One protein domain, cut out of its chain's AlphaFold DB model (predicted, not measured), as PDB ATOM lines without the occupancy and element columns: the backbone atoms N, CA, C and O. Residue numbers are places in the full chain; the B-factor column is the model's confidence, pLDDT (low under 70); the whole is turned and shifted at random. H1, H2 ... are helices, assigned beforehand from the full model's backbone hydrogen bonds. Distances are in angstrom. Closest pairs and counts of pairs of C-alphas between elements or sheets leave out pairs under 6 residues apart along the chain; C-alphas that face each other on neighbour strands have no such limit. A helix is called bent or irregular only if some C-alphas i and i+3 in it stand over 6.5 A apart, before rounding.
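AT A GLANCE: This is residues 4 to 162 of the 397 residues of an uncharacterized protein of Clostridium botulinum (UniProt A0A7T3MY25). An elongated body of helices has H2 running lengthwise through it, with the arm H1b, H6 and the two arms of H3 beside it; H4, sharply kinked, crosses over H3 on the side away from H2. The bent helix H1 lengthens one end with its arm H1a, of which residues 4 to 9 stick out, and short H5 sits beside H1a; residues 41 to 46 stick out at the other end. The printed part has 159 residues with six named helices, H1 to H6 in order along the chain, and no named strand: the class is all helix. It is compact, with a radius of gyration of the C-alphas of 16.3 A, and its C-alphas span 54 by 32 by 23 A.

IN THESE COORDINATES: Find C-alpha 4 at (267.682, 370.682, 243.727), where H1 begins. H1, residues 4 to 39, was assigned as one helix by its hydrogen bonds, but it is bent: C-alphas 24 and 27 are 7.7 A apart. Its arm H1a takes residues 4 to 24, 30.6 A long, and H1b residues 27 to 39, 19.0 A long, at a steep tilt of 61 degrees to it. Next look at C-alpha 45, at (297.067, 379.984, 282.641); from there H2 runs over residues 45 to 71, 36.1 A. H2 is irregular, with C-alphas 47 and 50 at 7.7 A, and has a kink of 37 degrees near residue 52. H3, residues 82 to 104, was likewise assigned as one helix by its hydrogen bonds but is bent, with C-alphas 91 and 94 at 6.9 A. Its arms H3a, residues 82 to 91, and H3b, residues 94 to 104, stand at 37 degrees, a tilt only just steep. H4, residues 110 to 128, is 24.8 A long and irregular: C-alphas 115 and 118 are 8.4 A apart, and a kink of 67 degrees lies near residue 117. H5 holds residues 138 to 144. H6, residues 147 to 160, is 20.2 A long and ends at C-alpha 160, (300.463, 386.332, 270.563).

HOW THE PARTS SIT: Begin with H1b, H2 and H6, an up and down bundle, helices side by side in which each runs against the one before it in the chain. H1b touches H6 at a shallow tilt of 29 degrees, closest at the C-alphas of Val 29 and Val 151, 6.9 A. H1b and H2, a helical hairpin, only just touch, with 3 pairs of C-alphas within 8 A; the closest are Leu 39 and Tyr 45, 6.4 A. H2 and H6 are close but not clearly touching. H2 touches H3a with residues 58 to 69 alone, opposite ways at 17 degrees, a shallow tilt; their closest C-alphas, of Leu 65 and Tyr 82, are 5.6 A apart. Farther out, H4 touches H3a with residues 119 to 126 alone, closest at the C-alphas of Ser 91 and Arg 123, 5.5 A; the tilt of 68 degrees is steep, only just short of about perpendicular. H2 and H4 are apart. H1a touches H6 with residues 18 to 22 alone; the closest C-alphas, of Gly 21 and Val 147, are 5.2 A apart. H5 only just touches H1a, with 3 pairs of C-alphas within 8 A, the closest being Asp 14 and Ile 142 at 7.5 A. Every O i to N i+4 pair is within hydrogen-bond range in H1a, H1b, H3a, H3b, H5 and H6, against 21 of 23 in H2 and 11 of 15 in H4.

THE WHOLE: The two C-alphas farthest apart are those of Leu 5 and Ser 43, 55.4 A. The printed part has no cut, and no link is long. Look for pLDDT under 70 at residues 72 to 79, 127 to 130 and 134 to 136; the mean of the printed part is 85.8.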
ATOM      1  N   GLN A   4     267.136 371.553 242.684       74.06
ATOM      2  CA  GLN A   4     267.682 370.682 243.727       74.06
ATOM      3  C   GLN A   4     269.012 370.040 243.315       74.06
ATOM      4  O   GLN A   4     269.978 370.088 244.065       74.06
ATOM      5  N   LEU A   5     269.088 369.502 242.094       78.31
ATOM      6  CA  LEU A   5     270.298 368.848 241.594       78.31
ATOM      7  C   LEU A   5     271.480 369.827 241.525       78.31
ATOM      8  O   LEU A   5     272.613 369.452 241.812       78.31
ATOM      9  N   ALA A   6     271.222 371.086 241.164       80.88
ATOM     10  CA  ALA A   6     272.255 372.116 241.143       80.88
ATOM     11  C   ALA A   6     272.781 372.428 242.554       80.88
ATOM     12  O   ALA A   6     273.996 372.510 242.742       80.88
ATOM     13  N   TYR A   7     271.885 372.541 243.543       77.50
ATOM     14  CA  TYR A   7     272.265 372.725 244.946       77.50
ATOM     15  C   TYR A   7     273.057 371.533 245.488       77.50
ATOM     16  O   TYR A   7     274.088 371.735 246.126       77.50
ATOM     17  N   ASP A   8     272.639 370.306 245.178       79.81
ATOM     18  CA  ASP A   8     273.333 369.093 245.615       79.81
ATOM     19  C   ASP A   8     274.749 369.008 245.026       79.81
ATOM     20  O   ASP A   8     275.710 368.742 245.750       79.81
ATOM     21  N   ILE A   9     274.910 369.302 243.728       83.38
ATOM     22  CA  ILE A   9     276.226 369.338 243.069       83.38
ATOM     23  C   ILE A   9     277.126 370.399 243.708       83.38
ATOM     24  O   ILE A   9     278.302 370.128 243.964       83.38
ATOM     25  N   GLN A  10     276.602 371.602 243.959       84.88
ATOM     26  CA  GLN A  10     277.385 372.668 244.581       84.88
ATOM     27  C   GLN A  10     277.799 372.293 246.006       84.88
ATOM     28  O   GLN A  10     278.970 372.413 246.353       84.88
ATOM     29  N   MET A  11     276.871 371.749 246.793       84.19
ATOM     30  CA  MET A  11     277.142 371.291 248.149       84.19
ATOM     31  C   MET A  11     278.254 370.230 248.168       84.19
ATOM     32  O   MET A  11     279.163 370.314 248.992       84.19
ATOM     33  N   ILE A  12     278.243 369.261 247.243       85.06
ATOM     34  CA  ILE A  12     279.313 368.254 247.125       85.06
ATOM     35  C   ILE A  12     280.671 368.915 246.842       85.06
ATOM     36  O   ILE A  12     281.664 368.558 247.481       85.06
ATOM     37  N   LYS A  13     280.724 369.887 245.921       88.50
ATOM     38  CA  LYS A  13     281.960 370.629 245.610       88.50
ATOM     39  C   LYS A  13     282.486 371.385 246.828       88.50
ATOM     40  O   LYS A  13     283.685 371.336 247.096       88.50
ATOM     41  N   ASP A  14     281.597 372.025 247.583       89.81
ATOM     42  CA  ASP A  14     281.947 372.729 248.817       89.81
ATOM     43  C   ASP A  14     282.566 371.765 249.838       89.81
ATOM     44  O   ASP A  14     283.661 372.016 250.347       89.81
ATOM     45  N   TYR A  15     281.927 370.615 250.084       90.31
ATOM     46  CA  TYR A  15     282.459 369.594 250.993       90.31
ATOM     47  C   TYR A  15     283.840 369.086 250.560       90.31
ATOM     48  O   TYR A  15     284.718 368.935 251.410       90.31
ATOM     49  N   GLN A  16     284.062 368.853 249.261       90.19
ATOM     50  CA  GLN A  16     285.360 368.419 248.724       90.19
ATOM     51  C   GLN A  16     286.448 369.489 248.888       90.19
ATOM     52  O   GLN A  16     287.576 369.176 249.285       90.19
ATOM     53  N   TYR A  17     286.111 370.753 248.615       93.69
ATOM     54  CA  TYR A  17     287.014 371.888 248.801       93.69
ATOM     55  C   TYR A  17     287.439 372.019 250.270       93.69
ATOM     56  O   TYR A  17     288.634 372.062 250.577       93.69
ATOM     57  N   ILE A  18     286.467 371.976 251.187       94.81
ATOM     58  CA  ILE A  18     286.704 372.034 252.634       94.81
ATOM     59  C   ILE A  18     287.553 370.842 253.091       94.81
ATOM     60  O   ILE A  18     288.552 371.028 253.786       94.81
ATOM     61  N   GLN A  19     287.220 369.620 252.663       92.88
ATOM     62  CA  GLN A  19     287.959 368.412 253.045       92.88
ATOM     63  C   GLN A  19     289.421 368.457 252.577       92.88
ATOM     64  O   GLN A  19     290.317 367.998 253.290       92.88
ATOM     65  N   THR A  20     289.680 369.031 251.401       94.50
ATOM     66  CA  THR A  20     291.043 369.236 250.888       94.50
ATOM     67  C   THR A  20     291.821 370.206 251.779       94.50
ATOM     68  O   THR A  20     292.942 369.892 252.185       94.50
ATOM     69  N   GLY A  21     291.206 371.334 252.153       96.50
ATOM     70  CA  GLY A  21     291.793 372.305 253.079       96.50
ATOM     71  C   GLY A  21     292.035 371.740 254.484       96.50
ATOM     72  O   GLY A  21     293.060 372.021 255.102       96.50
ATOM     73  N   LEU A  22     291.140 370.888 254.990       95.56
ATOM     74  CA  LEU A  22     291.363 370.175 256.250       95.56
ATOM     75  C   LEU A  22     292.605 369.290 256.136       95.56
ATOM     76  O   LEU A  22     293.557 369.473 256.897       95.56
ATOM     77  N   LYS A  23     292.652 368.390 255.144       94.44
ATOM     78  CA  LYS A  23     293.780 367.463 254.938       94.44
ATOM     79  C   LYS A  23     295.129 368.183 254.849       94.44
ATOM     80  O   LYS A  23     296.075 367.735 255.495       94.44
ATOM     81  N   SER A  24     295.215 369.304 254.127       96.50
ATOM     82  CA  SER A  24     296.466 370.064 253.977       96.50
ATOM     83  C   SER A  24     296.950 370.720 255.279       96.50
ATOM     84  O   SER A  24     298.157 370.872 255.468       96.50
ATOM     85  N   ASN A  25     296.047 371.059 256.207       97.62
ATOM     86  CA  ASN A  25     296.400 371.706 257.478       97.62
ATOM     87  C   ASN A  25     296.477 370.758 258.677       97.62
ATOM     88  O   ASN A  25     296.849 371.196 259.765       97.62
ATOM     89  N   LYS A  26     296.180 369.464 258.509       95.44
ATOM     90  CA  LYS A  26     296.115 368.491 259.613       95.44
ATOM     91  C   LYS A  26     297.337 368.537 260.539       95.44
ATOM     92  O   LYS A  26     297.203 368.594 261.758       95.44
ATOM     93  N   ASN A  27     298.540 368.551 259.966       95.12
ATOM     94  CA  ASN A  27     299.779 368.572 260.748       95.12
ATOM     95  C   ASN A  27     300.002 369.900 261.482       95.12
ATOM     96  O   ASN A  27     300.588 369.897 262.561       95.12
ATOM     97  N   LYS A  28     299.536 371.023 260.921       96.19
ATOM     98  CA  LYS A  28     299.601 372.329 261.588       96.19
ATOM     99  C   LYS A  28     298.676 372.358 262.797       96.19
ATOM    100  O   LYS A  28     299.133 372.650 263.894       96.19
ATOM    101  N   VAL A  29     297.427 371.922 262.627       96.06
ATOM    102  CA  VAL A  29     296.453 371.831 263.728       96.06
ATOM    103  C   VAL A  29     296.969 370.930 264.853       96.06
ATOM    104  O   VAL A  29     296.911 371.317 266.014       96.06
ATOM    105  N   LYS A  30     297.586 369.784 264.537       94.12
ATOM    106  CA  LYS A  30     298.225 368.928 265.555       94.12
ATOM    107  C   LYS A  30     299.340 369.628 266.340       94.12
ATOM    108  O   LYS A  30     299.478 369.403 267.541       94.12
ATOM    109  N   LYS A  31     300.144 370.471 265.682       94.38
ATOM    110  CA  LYS A  31     301.182 371.271 266.357       94.38
ATOM    111  C   LYS A  31     300.564 372.327 267.272       94.38
ATOM    112  O   LYS A  31     301.033 372.469 268.396       94.38
ATOM    113  N   ILE A  32     299.503 372.995 266.819       94.81
ATOM    114  CA  ILE A  32     298.728 373.950 267.625       94.81
ATOM    115  C   ILE A  32     298.172 373.263 268.874       94.81
ATOM    116  O   ILE A  32     298.389 373.751 269.975       94.81
ATOM    117  N   VAL A  33     297.530 372.098 268.733       93.06
ATOM    118  CA  VAL A  33     296.997 371.332 269.876       93.06
ATOM    119  C   VAL A  33     298.093 371.008 270.889       93.06
ATOM    120  O   VAL A  33     297.902 371.204 272.085       93.06
ATOM    121  N   LYS A  34     299.266 370.556 270.424       91.62
ATOM    122  CA  LYS A  34     300.403 370.282 271.315       91.62
ATOM    123  C   LYS A  34     300.847 371.534 272.074       91.62
ATOM    124  O   LYS A  34     301.146 371.436 273.257       91.62
ATOM    125  N   TYR A  35     300.898 372.680 271.399       92.12
ATOM    126  CA  TYR A  35     301.226 373.953 272.031       92.12
ATOM    127  C   TYR A  35     300.186 374.335 273.091       92.12
ATOM    128  O   TYR A  35     300.556 374.544 274.240       92.12
ATOM    129  N   ILE A  36     298.896 374.319 272.743       91.12
ATOM    130  CA  ILE A  36     297.794 374.647 273.657       91.12
ATOM    131  C   ILE A  36     297.789 373.753 274.905       91.12
ATOM    132  O   ILE A  36     297.669 374.265 276.014       91.12
ATOM    133  N   ASN A  37     298.002 372.444 274.748       89.00
ATOM    134  CA  ASN A  37     298.076 371.509 275.876       89.00
ATOM    135  C   ASN A  37     299.251 371.785 276.827       89.00
ATOM    136  O   ASN A  37     299.204 371.385 277.986       89.00
ATOM    137  N   ASN A  38     300.321 372.429 276.357       88.25
ATOM    138  CA  ASN A  38     301.410 372.826 277.243       88.25
ATOM    139  C   ASN A  38     301.011 374.040 278.093       88.25
ATOM    140  O   ASN A  38     301.374 374.088 279.266       88.25
ATOM    141  N   LEU A  39     300.206 374.955 277.538       87.19
ATOM    142  CA  LEU A  39     299.828 376.210 278.199       87.19
ATOM    143  C   LEU A  39     298.968 376.004 279.434       87.19
ATOM    144  O   LEU A  39     299.031 376.794 280.366       87.19
ATOM    145  N   THR A  40     298.172 374.934 279.456       81.69
ATOM    146  CA  THR A  40     297.298 374.616 280.593       81.69
ATOM    147  C   THR A  40     298.069 374.287 281.870       81.69
ATOM    148  O   THR A  40     297.470 374.214 282.935       81.69
ATOM    149  N   ASN A  41     299.384 374.065 281.774       83.19
ATOM    150  CA  ASN A  41     300.255 373.767 282.911       83.19
ATOM    151  C   ASN A  41     301.124 374.965 283.328       83.19
ATOM    152  O   ASN A  41     301.969 374.826 284.211       83.19
ATOM    153  N   GLU A  42     300.969 376.120 282.677       83.12
ATOM    154  CA  GLU A  42     301.775 377.309 282.945       83.12
ATOM    155  C   GLU A  42     301.154 378.161 284.065       83.12
ATOM    156  O   GLU A  42     299.943 378.171 284.281       83.12
ATOM    157  N   SER A  43     301.996 378.874 284.820       71.31
ATOM    158  CA  SER A  43     301.582 379.620 286.019       71.31
ATOM    159  C   SER A  43     300.625 380.783 285.737       71.31
ATOM    160  O   SER A  43     299.942 381.259 286.638       71.31
ATOM    161  N   ASP A  44     300.604 381.266 284.499       82.31
ATOM    162  CA  ASP A  44     299.772 382.362 284.006       82.31
ATOM    163  C   ASP A  44     298.467 381.888 283.348       82.31
ATOM    164  O   ASP A  44     297.686 382.717 282.872       82.31
ATOM    165  N   TYR A  45     298.208 380.574 283.333       86.06
ATOM    166  CA  TYR A  45     297.067 379.984 282.641       86.06
ATOM    167  C   TYR A  45     295.738 380.646 283.015       86.06
ATOM    168  O   TYR A  45     294.962 380.968 282.126       86.06
ATOM    169  N   GLU A  46     295.498 380.945 284.294       86.94
ATOM    170  CA  GLU A  46     294.248 381.580 284.747       86.94
ATOM    171  C   GLU A  46     293.974 382.944 284.091       86.94
ATOM    172  O   GLU A  46     292.817 383.325 283.916       86.94
ATOM    173  N   ILE A  47     295.014 383.679 283.683       87.56
ATOM    174  CA  ILE A  47     294.862 384.966 282.991       87.56
ATOM    175  C   ILE A  47     294.414 384.732 281.546       87.56
ATOM    176  O   ILE A  47     293.515 385.414 281.056       87.56
ATOM    177  N   ILE A  48     295.019 383.757 280.866       89.06
ATOM    178  CA  ILE A  48     294.789 383.481 279.441       89.06
ATOM    179  C   ILE A  48     293.722 382.411 279.177       89.06
ATOM    180  O   ILE A  48     293.369 382.174 278.019       89.06
ATOM    181  N   LYS A  49     293.200 381.771 280.228       89.81
ATOM    182  CA  LYS A  49     292.250 380.655 280.169       89.81
ATOM    183  C   LYS A  49     291.076 380.922 279.218       89.81
ATOM    184  O   LYS A  49     290.846 380.064 278.366       89.81
ATOM    185  N   PRO A  50     290.409 382.097 279.231       89.44
ATOM    186  CA  PRO A  50     289.319 382.378 278.293       89.44
ATOM    187  C   PRO A  50     289.736 382.295 276.815       89.44
ATOM    188  O   PRO A  50     289.002 381.754 275.991       89.44
ATOM    189  N   ILE A  51     290.935 382.782 276.470       91.44
ATOM    190  CA  ILE A  51     291.463 382.714 275.097       91.44
ATOM    191  C   ILE A  51     291.774 381.261 274.730       91.44
ATOM    192  O   ILE A  51     291.457 380.818 273.626       91.44
ATOM    193  N   VAL A  52     292.385 380.509 275.650       91.88
ATOM    194  CA  VAL A  52     292.724 379.097 275.431       91.88
ATOM    195  C   VAL A  52     291.465 378.257 275.203       91.88
ATOM    196  O   VAL A  52     291.427 377.465 274.261       91.88
ATOM    197  N   GLU A  53     290.420 378.457 276.005       91.00
ATOM    198  CA  GLU A  53     289.130 377.775 275.846       91.00
ATOM    199  C   GLU A  53     288.452 378.111 274.512       91.00
ATOM    200  O   GLU A  53     287.918 377.220 273.845       91.00
ATOM    201  N   ASP A  54     288.514 379.368 274.066       92.19
ATOM    202  CA  ASP A  54     287.995 379.751 272.754       92.19
ATOM    203  C   ASP A  54     288.804 379.137 271.601       92.19
ATOM    204  O   ASP A  54     288.222 378.671 270.620       92.19
ATOM    205  N   VAL A  55     290.135 379.073 271.709       93.62
ATOM    206  CA  VAL A  55     290.983 378.384 270.720       93.62
ATOM    207  C   VAL A  55     290.640 376.897 270.658       93.62
ATOM    208  O   VAL A  55     290.494 376.345 269.565       93.62
ATOM    209  N   ILE A  56     290.454 376.253 271.812       92.50
ATOM    210  CA  ILE A  56     289.991 374.865 271.902       92.50
ATOM    211  C   ILE A  56     288.645 374.708 271.183       92.50
ATOM    212  O   ILE A  56     288.500 373.799 270.363       92.50
ATOM    213  N   TYR A  57     287.693 375.619 271.401       93.31
ATOM    214  CA  TYR A  57     286.390 375.608 270.728       93.31
ATOM    215  C   TYR A  57     286.495 375.762 269.197       93.31
ATOM    216  O   TYR A  57     285.794 375.076 268.439       93.31
ATOM    217  N   LEU A  58     287.398 376.621 268.711       95.00
ATOM    218  CA  LEU A  58     287.668 376.782 267.277       95.00
ATOM    219  C   LEU A  58     288.289 375.515 266.665       95.00
ATOM    220  O   LEU A  58     287.887 375.106 265.573       95.00
ATOM    221  N   ILE A  59     289.215 374.854 267.369       94.00
ATOM    222  CA  ILE A  59     289.818 373.582 266.929       94.00
ATOM    223  C   ILE A  59     288.767 372.467 266.899       94.00
ATOM    224  O   ILE A  59     288.671 371.755 265.899       94.00
ATOM    225  N   GLN A  60     287.933 372.355 267.937       92.06
ATOM    226  CA  GLN A  60     286.816 371.406 267.975       92.06
ATOM    227  C   GLN A  60     285.864 371.632 266.791       92.06
ATOM    228  O   GLN A  60     285.446 370.682 266.133       92.06
ATOM    229  N   SER A  61     285.589 372.890 266.438       93.38
ATOM    230  CA  SER A  61     284.775 373.217 265.261       93.38
ATOM    231  C   SER A  61     285.400 372.729 263.946       93.38
ATOM    232  O   SER A  61     284.659 372.328 263.049       93.38
ATOM    233  N   LEU A  62     286.735 372.680 263.824       94.12
ATOM    234  CA  LEU A  62     287.415 372.063 262.674       94.12
ATOM    235  C   LEU A  62     287.300 370.530 262.675       94.12
ATOM    236  O   LEU A  62     287.128 369.936 261.607       94.12
ATOM    237  N   ASP A  63     287.359 369.885 263.845       91.00
ATOM    238  CA  ASP A  63     287.120 368.439 263.962       91.00
ATOM    239  C   ASP A  63     285.703 368.086 263.502       91.00
ATOM    240  O   ASP A  63     285.526 367.206 262.657       91.00
ATOM    241  N   TYR A  64     284.693 368.818 263.978       89.81
ATOM    242  CA  TYR A  64     283.308 368.581 263.579       89.81
ATOM    243  C   TYR A  64     283.029 368.979 262.128       89.81
ATOM    244  O   TYR A  64     282.253 368.307 261.446       89.81
ATOM    245  N   LEU A  65     283.707 370.001 261.602       91.25
ATOM    246  CA  LEU A  65     283.687 370.304 260.173       91.25
ATOM    247  C   LEU A  65     284.208 369.113 259.352       91.25
ATOM    248  O   LEU A  65     283.565 368.702 258.385       91.25
ATOM    249  N   ASN A  66     285.315 368.493 259.773       89.88
ATOM    250  CA  ASN A  66     285.837 367.276 259.151       89.88
ATOM    251  C   ASN A  66     284.853 366.099 259.259       89.88
ATOM    252  O   ASN A  66     284.643 365.381 258.280       89.88
ATOM    253  N   THR A  67     284.210 365.910 260.413       86.00
ATOM    254  CA  THR A  67     283.160 364.894 260.591       86.00
ATOM    255  C   THR A  67     281.989 365.116 259.639       86.00
ATOM    256  O   THR A  67     281.548 364.161 259.003       86.00
ATOM    257  N   SER A  68     281.535 366.364 259.494       85.75
ATOM    258  CA  SER A  68     280.476 366.759 258.558       85.75
ATOM    259  C   SER A  68     280.845 366.434 257.106       85.75
ATOM    260  O   SER A  68     280.046 365.853 256.372       85.75
ATOM    261  N   CYS A  69     282.085 366.719 256.694       86.00
ATOM    262  CA  CYS A  69     282.581 366.337 255.368       86.00
ATOM    263  C   CYS A  69     282.586 364.819 255.157       86.00
ATOM    264  O   CYS A  69     282.193 364.339 254.095       86.00
ATOM    265  N   ASN A  70     283.011 364.049 256.160       79.50
ATOM    266  CA  ASN A  70     283.095 362.594 256.044       79.50
ATOM    267  C   ASN A  70     281.714 361.921 256.085       79.50
ATOM    268  O   ASN A  70     281.539 360.867 255.471       79.50
ATOM    269  N   SER A  71     280.719 362.526 256.744       71.88
ATOM    270  CA  SER A  71     279.355 361.989 256.797       71.88
ATOM    271  C   SER A  71     278.583 362.111 255.480       71.88
ATOM    272  O   SER A  71     277.574 361.425 255.333       71.88
ATOM    273  N   LEU A  72     279.043 362.906 254.501       62.16
ATOM    274  CA  LEU A  72     278.496 362.874 253.133       62.16
ATOM    275  C   LEU A  72     279.034 361.737 252.267       62.16
ATOM    276  O   LEU A  72     278.365 361.344 251.316       62.16
ATOM    277  N   CYS A  73     280.206 361.184 252.586       43.12
ATOM    278  CA  CYS A  73     280.812 360.099 251.807       43.12
ATOM    279  C   CYS A  73     280.230 358.709 252.135       43.12
ATOM    280  O   CYS A  73     280.722 357.699 251.640       43.12
ATOM    281  N   GLY A  74     279.166 358.642 252.941       34.94
ATOM    282  CA  GLY A  74     278.406 357.429 253.223       34.94
ATOM    283  C   GLY A  74     276.936 357.769 253.452       34.94
ATOM    284  O   GLY A  74     276.613 358.716 254.160       34.94
ATOM    285  N   ASN A  75     276.033 357.010 252.833       34.00
ATOM    286  CA  ASN A  75     274.584 357.166 252.977       34.00
ATOM    287  C   ASN A  75     274.162 357.398 254.449       34.00
ATOM    288  O   ASN A  75     274.465 356.558 255.296       34.00
ATOM    289  N   ARG A  76     273.360 358.461 254.689       46.75
ATOM    290  CA  ARG A  76     272.658 358.880 255.940       46.75
ATOM    291  C   ARG A  76     273.320 360.046 256.701       46.75
ATOM    292  O   ARG A  76     273.923 359.866 257.757       46.75
ATOM    293  N   ASN A  77     273.116 361.275 256.223       46.22
ATOM    294  CA  ASN A  77     273.628 362.484 256.872       46.22
ATOM    295  C   ASN A  77     272.822 362.831 258.151       46.22
ATOM    296  O   ASN A  77     271.787 363.492 258.085       46.22
ATOM    297  N   LYS A  78     273.270 362.347 259.321       58.16
ATOM    298  CA  LYS A  78     272.714 362.709 260.648       58.16
ATOM    299  C   LYS A  78     273.424 363.904 261.306       58.16
ATOM    300  O   LYS A  78     272.946 364.413 262.319       58.16
ATOM    301  N   PHE A  79     274.570 364.326 260.773       69.00
ATOM    302  CA  PHE A  79     275.413 365.361 261.371       69.00
ATOM    303  C   PHE A  79     274.995 366.775 260.939       69.00
ATOM    304  O   PHE A  79     274.213 366.945 259.999       69.00
ATOM    305  N   PHE A  80     275.464 367.802 261.650       78.12
ATOM    306  CA  PHE A  80     275.258 369.187 261.218       78.12
ATOM    307  C   PHE A  80     275.901 369.426 259.843       78.12
ATOM    308  O   PHE A  80     276.974 368.874 259.580       78.12
ATOM    309  N   PRO A  81     275.285 370.244 258.968       81.81
ATOM    310  CA  PRO A  81     275.934 370.663 257.731       81.81
ATOM    311  C   PRO A  81     277.156 371.538 258.035       81.81
ATOM    312  O   PRO A  81     277.176 372.237 259.053       81.81
ATOM    313  N   TYR A  82     278.140 371.553 257.126       86.56
ATOM    314  CA  TYR A  82     279.377 372.332 257.290       86.56
ATOM    315  C   TYR A  82     279.115 373.803 257.650       86.56
ATOM    316  O   TYR A  82     279.862 374.405 258.421       86.56
ATOM    317  N   THR A  83     278.024 374.375 257.130       88.62
ATOM    318  CA  THR A  83     277.643 375.777 257.328       88.62
ATOM    319  C   THR A  83     277.490 376.134 258.804       88.62
ATOM    320  O   THR A  83     277.883 377.229 259.196       88.62
ATOM    321  N   ARG A  84     277.006 375.219 259.659       88.31
ATOM    322  CA  ARG A  84     276.880 375.495 261.101       88.31
ATOM    323  C   ARG A  84     278.239 375.731 261.753       88.31
ATOM    324  O   ARG A  84     278.374 376.686 262.507       88.31
ATOM    325  N   PHE A  85     279.247 374.928 261.426       91.44
ATOM    326  CA  PHE A  85     280.585 375.067 262.013       91.44
ATOM    327  C   PHE A  85     281.290 376.341 261.554       91.44
ATOM    328  O   PHE A  85     281.990 376.970 262.340       91.44
ATOM    329  N   TYR A  86     281.026 376.792 260.327       93.25
ATOM    330  CA  TYR A  86     281.455 378.123 259.907       93.25
ATOM    331  C   TYR A  86     280.761 379.237 260.704       93.25
ATOM    332  O   TYR A  86     281.418 380.204 261.082       93.25
ATOM    333  N   ARG A  87     279.456 379.124 260.992       89.69
ATOM    334  CA  ARG A  87     278.750 380.112 261.832       89.69
ATOM    335  C   ARG A  87     279.312 380.168 263.249       89.69
ATOM    336  O   ARG A  87     279.454 381.268 263.775       89.69
ATOM    337  N   GLU A  88     279.654 379.024 263.844       90.38
ATOM    338  CA  GLU A  88     280.333 378.985 265.151       90.38
ATOM    339  C   GLU A  88     281.684 379.683 265.109       90.38
ATOM    340  O   GLU A  88     281.993 380.501 265.980       90.38
ATOM    341  N   TYR A  89     282.461 379.396 264.064       93.19
ATOM    342  CA  TYR A  89     283.755 380.021 263.854       93.19
ATOM    343  C   TYR A  89     283.608 381.546 263.781       93.19
ATOM    344  O   TYR A  89     284.212 382.269 264.569       93.19
ATOM    345  N   ILE A  90     282.722 382.037 262.905       92.00
ATOM    346  CA  ILE A  90     282.451 383.471 262.722       92.00
ATOM    347  C   ILE A  90     281.949 384.122 264.020       92.00
ATOM    348  O   ILE A  90     282.374 385.225 264.363       92.00
ATOM    349  N   SER A  91     281.071 383.443 264.765       87.44
ATOM    350  CA  SER A  91     280.514 383.969 266.021       87.44
ATOM    351  C   SER A  91     281.580 384.141 267.109       87.44
ATOM    352  O   SER A  91     281.465 385.046 267.938       87.44
ATOM    353  N   THR A  92     282.637 383.323 267.059       90.88
ATOM    354  CA  THR A  92     283.705 383.268 268.065       90.88
ATOM    355  C   THR A  92     284.874 384.212 267.765       90.88
ATOM    356  O   THR A  92     285.489 384.704 268.705       90.88
ATOM    357  N   ILE A  93     285.150 384.538 266.491       91.06
ATOM    358  CA  ILE A  93     286.284 385.401 266.081       91.06
ATOM    359  C   ILE A  93     286.379 386.674 266.928       91.06
ATOM    360  O   ILE A  93     287.433 386.978 267.481       91.06
ATOM    361  N   ARG A  94     285.272 387.416 267.040       88.50
ATOM    362  CA  ARG A  94     285.260 388.699 267.749       88.50
ATOM    363  C   ARG A  94     285.495 388.539 269.252       88.50
ATOM    364  O   ARG A  94     286.182 389.365 269.830       88.50
ATOM    365  N   ILE A  95     284.968 387.471 269.854       88.81
ATOM    366  CA  ILE A  95     285.130 387.181 271.287       88.81
ATOM    367  C   ILE A  95     286.611 386.963 271.602       88.81
ATOM    368  O   ILE A  95     287.139 387.554 272.537       88.81
ATOM    369  N   VAL A  96     287.299 386.181 270.765       91.19
ATOM    370  CA  VAL A  96     288.737 385.929 270.917       91.19
ATOM    371  C   VAL A  96     289.547 387.210 270.767       91.19
ATOM    372  O   VAL A  96     290.437 387.462 271.573       91.19
ATOM    373  N   ILE A  97     289.232 388.019 269.752       91.06
ATOM    374  CA  ILE A  97     289.899 389.305 269.517       91.06
ATOM    375  C   ILE A  97     289.729 390.221 270.734       91.06
ATOM    376  O   ILE A  97     290.726 390.708 271.252       91.06
ATOM    377  N   GLU A  98     288.505 390.391 271.241       87.81
ATOM    378  CA  GLU A  98     288.228 391.225 272.419       87.81
ATOM    379  C   GLU A  98     288.941 390.692 273.679       87.81
ATOM    380  O   GLU A  98     289.518 391.466 274.440       87.81
ATOM    381  N   ASN A  99     288.986 389.370 273.881       88.19
ATOM    382  CA  ASN A  99     289.729 388.766 274.994       88.19
ATOM    383  C   ASN A  99     291.245 389.014 274.881       88.19
ATOM    384  O   ASN A  99     291.896 389.310 275.884       88.19
ATOM    385  N   ILE A 100     291.807 388.944 273.670       89.50
ATOM    386  CA  ILE A 100     293.217 389.276 273.413       89.50
ATOM    387  C   ILE A 100     293.490 390.754 273.684       89.50
ATOM    388  O   ILE A 100     294.485 391.066 274.331       89.50
ATOM    389  N   GLU A 101     292.614 391.659 273.246       87.88
ATOM    390  CA  GLU A 101     292.741 393.095 273.525       87.88
ATOM    391  C   GLU A 101     292.715 393.393 275.020       87.88
ATOM    392  O   GLU A 101     293.526 394.182 275.504       87.88
ATOM    393  N   ASN A 102     291.819 392.733 275.753       85.38
ATOM    394  CA  ASN A 102     291.682 392.908 277.194       85.38
ATOM    395  C   ASN A 102     292.935 392.454 277.964       85.38
ATOM    396  O   ASN A 102     293.273 393.067 278.973       85.38
ATOM    397  N   ILE A 103     293.617 391.397 277.508       85.62
ATOM    398  CA  ILE A 103     294.760 390.798 278.221       85.62
ATOM    399  C   ILE A 103     296.109 391.355 277.740       85.62
ATOM    400  O   ILE A 103     296.986 391.634 278.554       85.62
ATOM    401  N   PHE A 104     296.282 391.521 276.427       85.38
ATOM    402  CA  PHE A 104     297.555 391.880 275.784       85.38
ATOM    403  C   PHE A 104     297.553 393.286 275.164       85.38
ATOM    404  O   PHE A 104     298.552 393.700 274.570       85.38
ATOM    405  N   GLY A 105     296.447 394.022 275.271       84.31
ATOM    406  CA  GLY A 105     296.281 395.351 274.690       84.31
ATOM    407  C   GLY A 105     295.933 395.342 273.199       84.31
ATOM    408  O   GLY A 105     296.182 394.383 272.468       84.31
ATOM    409  N   ILE A 106     295.391 396.472 272.731       81.69
ATOM    410  CA  ILE A 106     294.881 396.667 271.360       81.69
ATOM    411  C   ILE A 106     295.947 396.383 270.291       81.69
ATOM    412  O   ILE A 106     295.656 395.793 269.259       81.69
ATOM    413  N   ASN A 107     297.210 396.742 270.533       82.94
ATOM    414  CA  ASN A 107     298.272 396.534 269.540       82.94
ATOM    415  C   ASN A 107     298.484 395.053 269.191       82.94
ATOM    416  O   ASN A 107     298.901 394.737 268.078       82.94
ATOM    417  N   SER A 108     298.160 394.151 270.117       80.88
ATOM    418  CA  SER A 108     298.296 392.708 269.931       80.88
ATOM    419  C   SER A 108     297.198 392.124 269.034       80.88
ATOM    420  O   SER A 108     297.389 391.060 268.452       80.88
ATOM    421  N   SER A 109     296.062 392.814 268.869       84.31
ATOM    422  CA  SER A 109     294.912 392.330 268.092       84.31
ATOM    423  C   SER A 109     294.850 392.863 266.656       84.31
ATOM    424  O   SER A 109     294.138 392.286 265.834       84.31
ATOM    425  N   ILE A 110     295.608 393.913 266.316       85.38
ATOM    426  CA  ILE A 110     295.527 394.600 265.009       85.38
ATOM    427  C   ILE A 110     295.671 393.619 263.839       85.38
ATOM    428  O   ILE A 110     294.882 393.644 262.895       85.38
ATOM    429  N   ASN A 111     296.646 392.710 263.912       87.00
ATOM    430  CA  ASN A 111     296.861 391.720 262.855       87.00
ATOM    431  C   ASN A 111     295.695 390.728 262.739       87.00
ATOM    432  O   ASN A 111     295.351 390.322 261.629       87.00
ATOM    433  N   LEU A 112     295.055 390.369 263.857       90.19
ATOM    434  CA  LEU A 112     293.881 389.494 263.871       90.19
ATOM    435  C   LEU A 112     292.652 390.187 263.278       90.19
ATOM    436  O   LEU A 112     291.928 389.571 262.497       90.19
ATOM    437  N   ILE A 113     292.442 391.466 263.607       88.31
ATOM    438  CA  ILE A 113     291.362 392.286 263.046       88.31
ATOM    439  C   ILE A 113     291.535 392.400 261.534       88.31
ATOM    440  O   ILE A 113     290.613 392.072 260.793       88.31
ATOM    441  N   ASN A 114     292.730 392.773 261.073       89.56
ATOM    442  CA  ASN A 114     293.027 392.879 259.644       89.56
ATOM    443  C   ASN A 114     292.861 391.531 258.929       89.56
ATOM    444  O   ASN A 114     292.387 391.474 257.795       89.56
ATOM    445  N   LEU A 115     293.215 390.424 259.591       91.62
ATOM    446  CA  LEU A 115     293.017 389.086 259.043       91.62
ATOM    447  C   LEU A 115     291.526 388.734 258.903       91.62
ATOM    448  O   LEU A 115     291.175 388.032 257.956       91.62
ATOM    449  N   MET A 116     290.660 389.199 259.810       93.88
ATOM    450  CA  MET A 116     289.261 388.760 259.938       93.88
ATOM    451  C   MET A 116     288.204 389.856 259.726       93.88
ATOM    452  O   MET A 116     287.043 389.677 260.093       93.88
ATOM    453  N   GLU A 117     288.568 390.984 259.114       90.38
ATOM    454  CA  GLU A 117     287.688 392.150 258.945       90.38
ATOM    455  C   GLU A 117     286.343 391.791 258.284       90.38
ATOM    456  O   GLU A 117     285.269 392.170 258.755       90.38
ATOM    457  N   THR A 118     286.384 390.995 257.209       89.31
ATOM    458  CA  THR A 118     285.165 390.566 256.504       89.31
ATOM    459  C   THR A 118     284.293 389.668 257.384       89.31
ATOM    460  O   THR A 118     283.071 389.815 257.420       89.31
ATOM    461  N   GLU A 119     284.907 388.746 258.118       91.00
ATOM    462  CA  GLU A 119     284.214 387.803 258.986       91.00
ATOM    463  C   GLU A 119     283.570 388.492 260.197       91.00
ATOM    464  O   GLU A 119     282.453 388.141 260.584       91.00
ATOM    465  N   ILE A 120     284.213 389.527 260.747       87.75
ATOM    466  CA  ILE A 120     283.642 390.369 261.809       87.75
ATOM    467  C   ILE A 120     282.343 391.036 261.324       87.75
ATOM    468  O   ILE A 120     281.349 391.059 262.059       87.75
ATOM    469  N   ASN A 121     282.295 391.493 260.067       84.62
ATOM    470  CA  ASN A 121     281.075 392.047 259.470       84.62
ATOM    471  C   ASN A 121     279.973 390.984 259.299       84.62
ATOM    472  O   ASN A 121     278.793 391.258 259.549       84.62
ATOM    473  N   TRP A 122     280.328 389.747 258.936       87.94
ATOM    474  CA  TRP A 122     279.360 388.644 258.870       87.94
ATOM    475  C   TRP A 122     278.786 388.261 260.230       87.94
ATOM    476  O   TRP A 122     277.597 387.947 260.304       87.94
ATOM    477  N   ARG A 123     279.569 388.335 261.313       82.31
ATOM    478  CA  ARG A 123     279.078 388.070 262.676       82.31
ATOM    479  C   ARG A 123     277.878 388.949 263.024       82.31
ATOM    480  O   ARG A 123     276.872 388.445 263.516       82.31
ATOM    481  N   HIS A 124     277.945 390.241 262.705       73.88
ATOM    482  CA  HIS A 124     276.829 391.156 262.950       73.88
ATOM    483  C   HIS A 124     275.555 390.729 262.201       73.88
ATOM    484  O   HIS A 124     274.455 390.776 262.754       73.88
ATOM    485  N   ARG A 125     275.697 390.240 260.961       75.81
ATOM    486  CA  ARG A 125     274.575 389.707 260.175       75.81
ATOM    487  C   ARG A 125     274.026 388.390 260.721       75.81
ATOM    488  O   ARG A 125     272.816 388.200 260.673       75.81
ATOM    489  N   LEU A 126     274.877 387.507 261.243       75.62
ATOM    490  CA  LEU A 126     274.436 386.274 261.904       75.62
ATOM    491  C   LEU A 126     273.575 386.568 263.141       75.62
ATOM    492  O   LEU A 126     272.585 385.877 263.370       75.62
ATOM    493  N   GLU A 127     273.928 387.601 263.910       68.19
ATOM    494  CA  GLU A 127     273.216 387.970 265.141       68.19
ATOM    495  C   GLU A 127     271.964 388.826 264.889       68.19
ATOM    496  O   GLU A 127     270.942 388.630 265.543       68.19
ATOM    497  N   HIS A 128     272.022 389.777 263.953       65.31
ATOM    498  CA  HIS A 128     271.006 390.834 263.814       65.31
ATOM    499  C   HIS A 128     270.480 391.019 262.382       65.31
ATOM    500  O   HIS A 128     269.645 391.886 262.116       65.31
ATOM    501  N   GLY A 129     270.956 390.229 261.425       64.94
ATOM    502  CA  GLY A 129     270.632 390.345 260.005       64.94
ATOM    503  C   GLY A 129     269.948 389.105 259.432       64.94
ATOM    504  O   GLY A 129     269.508 388.206 260.152       64.94
ATOM    505  N   LYS A 130     269.859 389.083 258.097       67.00
ATOM    506  CA  LYS A 130     269.658 387.844 257.342       67.00
ATOM    507  C   LYS A 130     270.975 387.069 257.384       67.00
ATOM    508  O   LYS A 130     272.028 387.631 257.059       67.00
ATOM    509  N   ASP A 131     270.899 385.814 257.819       72.50
ATOM    510  CA  ASP A 131     272.041 384.902 257.903       72.50
ATOM    511  C   ASP A 131     272.729 384.852 256.523       72.50
ATOM    512  O   ASP A 131     272.059 384.573 255.527       72.50
ATOM    513  N   PRO A 132     274.031 385.170 256.419       71.25
ATOM    514  CA  PRO A 132     274.701 385.309 255.130       71.25
ATOM    515  C   PRO A 132     274.754 383.987 254.351       71.25
ATOM    516  O   PRO A 132     274.770 383.990 253.123       71.25
ATOM    517  N   PHE A 133     274.649 382.842 255.031       76.38
ATOM    518  CA  PHE A 133     274.512 381.552 254.355       76.38
ATOM    519  C   PHE A 133     273.158 381.383 253.657       76.38
ATOM    520  O   PHE A 133     273.045 380.564 252.755       76.38
ATOM    521  N   TYR A 134     272.131 382.138 254.043       68.38
ATOM    522  CA  TYR A 134     270.821 382.119 253.384       68.38
ATOM    523  C   TYR A 134     270.659 383.241 252.347       68.38
ATOM    524  O   TYR A 134     269.658 383.269 251.640       68.38
ATOM    525  N   ASP A 135     271.650 384.127 252.217       69.19
ATOM    526  CA  ASP A 135     271.622 385.304 251.333       69.19
ATOM    527  C   ASP A 135     272.526 385.147 250.094       69.19
ATOM    528  O   ASP A 135     272.869 386.114 249.424       69.19
ATOM    529  N   GLY A 136     272.957 383.917 249.800       69.00
ATOM    530  CA  GLY A 136     273.801 383.607 248.640       69.00
ATOM    531  C   GLY A 136     275.304 383.826 248.849       69.00
ATOM    532  O   GLY A 136     276.088 383.480 247.968       69.00
ATOM    533  N   ASP A 137     275.738 384.292 250.026       79.06
ATOM    534  CA  ASP A 137     277.161 384.507 250.324       79.06
ATOM    535  C   ASP A 137     277.929 383.202 250.604       79.06
ATOM    536  O   ASP A 137     279.137 383.257 250.813       79.06
ATOM    537  N   ILE A 138     277.286 382.024 250.589       86.31
ATOM    538  CA  ILE A 138     277.908 380.728 250.938       86.31
ATOM    539  C   ILE A 138     279.270 380.547 250.251       86.31
ATOM    540  O   ILE A 138     280.272 380.305 250.922       86.31
ATOM    541  N   TYR A 139     279.332 380.718 248.927       85.25
ATOM    542  CA  TYR A 139     280.577 380.555 248.169       85.25
ATOM    543  C   TYR A 139     281.645 381.583 248.571       85.25
ATOM    544  O   TYR A 139     282.824 381.253 248.728       85.25
ATOM    545  N   LYS A 140     281.234 382.838 248.780       89.44
ATOM    546  CA  LYS A 140     282.119 383.913 249.241       89.44
ATOM    547  C   LYS A 140     282.673 383.604 250.634       89.44
ATOM    548  O   LYS A 140     283.865 383.766 250.864       89.44
ATOM    549  N   ILE A 141     281.841 383.085 251.536       91.00
ATOM    550  CA  ILE A 141     282.260 382.676 252.878       91.00
ATOM    551  C   ILE A 141     283.255 381.523 252.807       91.00
ATOM    552  O   ILE A 141     284.312 381.600 253.422       91.00
ATOM    553  N   ILE A 142     282.964 380.478 252.033       91.25
ATOM    554  CA  ILE A 142     283.849 379.309 251.914       91.25
ATOM    555  C   ILE A 142     285.201 379.687 251.295       91.25
ATOM    556  O   ILE A 142     286.233 379.184 251.737       91.25
ATOM    557  N   SER A 143     285.209 380.570 250.293       90.56
ATOM    558  CA  SER A 143     286.441 381.005 249.623       90.56
ATOM    559  C   SER A 143     287.280 381.957 250.481       90.56
ATOM    560  O   SER A 143     288.495 381.761 250.589       90.56
ATOM    561  N   MET A 144     286.655 382.952 251.121       92.81
ATOM    562  CA  MET A 144     287.354 383.941 251.950       92.81
ATOM    563  C   MET A 144     287.748 383.368 253.313       92.81
ATOM    564  O   MET A 144     288.908 383.497 253.685       92.81
ATOM    565  N   LEU A 145     286.849 382.667 254.009       95.00
ATOM    566  CA  LEU A 145     287.119 381.962 255.269       95.00
ATOM    567  C   LEU A 145     287.437 380.482 255.007       95.00
ATOM    568  O   LEU A 145     286.875 379.571 255.612       95.00
ATOM    569  N   ASN A 146     288.335 380.206 254.066       95.38
ATOM    570  CA  ASN A 146     288.773 378.833 253.825       95.38
ATOM    571  C   ASN A 146     289.559 378.271 255.030       95.38
ATOM    572  O   ASN A 146     290.042 379.007 255.895       95.38
ATOM    573  N   VAL A 147     289.741 376.948 255.061       97.44
ATOM    574  CA  VAL A 147     290.399 376.256 256.184       97.44
ATOM    575  C   VAL A 147     291.827 376.759 256.433       97.44
ATOM    576  O   VAL A 147     292.229 376.864 257.589       97.44
ATOM    577  N   ASN A 148     292.585 377.135 255.391       97.44
ATOM    578  CA  ASN A 148     293.921 377.716 255.584       97.44
ATOM    579  C   ASN A 148     293.837 379.017 256.396       97.44
ATOM    580  O   ASN A 148     294.654 379.231 257.287       97.44
ATOM    581  N   LYS A 149     292.857 379.881 256.098       97.44
ATOM    582  CA  LYS A 149     292.652 381.148 256.813       97.44
ATOM    583  C   LYS A 149     292.184 380.921 258.249       97.44
ATOM    584  O   LYS A 149     292.692 381.586 259.149       97.44
ATOM    585  N   MET A 150     291.275 379.967 258.473       97.75
ATOM    586  CA  MET A 150     290.870 379.559 259.824       97.75
ATOM    587  C   MET A 150     292.092 379.121 260.645       97.75
ATOM    588  O   MET A 150     292.381 379.692 261.692       97.75
ATOM    589  N   VAL A 151     292.884 378.177 260.132       97.75
ATOM    590  CA  VAL A 151     294.077 377.680 260.836       97.75
ATOM    591  C   VAL A 151     295.100 378.793 261.059       97.75
ATOM    592  O   VAL A 151     295.609 378.909 262.169       97.75
ATOM    593  N   LYS A 152     295.333 379.663 260.065       97.44
ATOM    594  CA  LYS A 152     296.227 380.820 260.211       97.44
ATOM    595  C   LYS A 152     295.799 381.733 261.361       97.44
ATOM    596  O   LYS A 152     296.642 382.168 262.128       97.44
ATOM    597  N   PHE A 153     294.508 382.009 261.515       97.69
ATOM    598  CA  PHE A 153     294.023 382.818 262.636       97.69
ATOM    599  C   PHE A 153     294.333 382.189 263.990       97.69
ATOM    600  O   PHE A 153     294.795 382.884 264.890       97.69
ATOM    601  N   ILE A 154     294.156 380.872 264.117       97.19
ATOM    602  CA  ILE A 154     294.525 380.152 265.338       97.19
ATOM    603  C   ILE A 154     296.047 380.208 265.569       97.19
ATOM    604  O   ILE A 154     296.479 380.392 266.706       97.19
ATOM    605  N   GLU A 155     296.864 380.100 264.514       95.94
ATOM    606  CA  GLU A 155     298.327 380.250 264.598       95.94
ATOM    607  C   GLU A 155     298.737 381.646 265.096       95.94
ATOM    608  O   GLU A 155     299.589 381.746 265.976       95.94
ATOM    609  N   GLU A 156     298.113 382.713 264.590       95.50
ATOM    610  CA  GLU A 156     298.381 384.093 265.027       95.50
ATOM    611  C   GLU A 156     297.994 384.306 266.499       95.50
ATOM    612  O   GLU A 156     298.766 384.894 267.256       95.50
ATOM    613  N   ILE A 157     296.856 383.757 266.946       95.31
ATOM    614  CA  ILE A 157     296.480 383.765 268.371       95.31
ATOM    615  C   ILE A 157     297.552 383.056 269.203       95.31
ATOM    616  O   ILE A 157     298.003 383.586 270.215       95.31
ATOM    617  N   CYS A 158     298.002 381.878 268.766       93.00
ATOM    618  CA  CYS A 158     299.051 381.135 269.462       93.00
ATOM    619  C   CYS A 158     300.375 381.905 269.505       93.00
ATOM    620  O   CYS A 158     301.064 381.839 270.515       93.00
ATOM    621  N   SER A 159     300.710 382.647 268.445       91.50
ATOM    622  CA  SER A 159     301.897 383.506 268.367       91.50
ATOM    623  C   SER A 159     301.843 384.654 269.375       91.50
ATOM    624  O   SER A 159     302.820 384.890 270.081       91.50
ATOM    625  N   ILE A 160     300.687 385.310 269.524       91.12
ATOM    626  CA  ILE A 160     300.463 386.332 270.563       91.12
ATOM    627  C   ILE A 160     300.575 385.700 271.950       91.12
ATOM    628  O   ILE A 160     301.268 386.211 272.827       91.12
ATOM    629  N   LEU A 161     299.972 384.523 272.127       89.25
ATOM    630  CA  LEU A 161     300.188 383.734 273.326       89.25
ATOM    631  C   LEU A 161     301.654 383.293 273.454       89.25
ATOM    632  O   LEU A 161     302.025 382.893 274.525       89.25
ATOM    633  N   CYS A 162     302.547 383.308 272.470       83.38
ATOM    634  CA  CYS A 162     303.955 382.945 272.719       83.38
ATOM    635  C   CYS A 162     304.761 384.109 273.318       83.38
ATOM    636  O   CYS A 162     305.782 383.883 273.962       83.38
TER     637      CYS A 162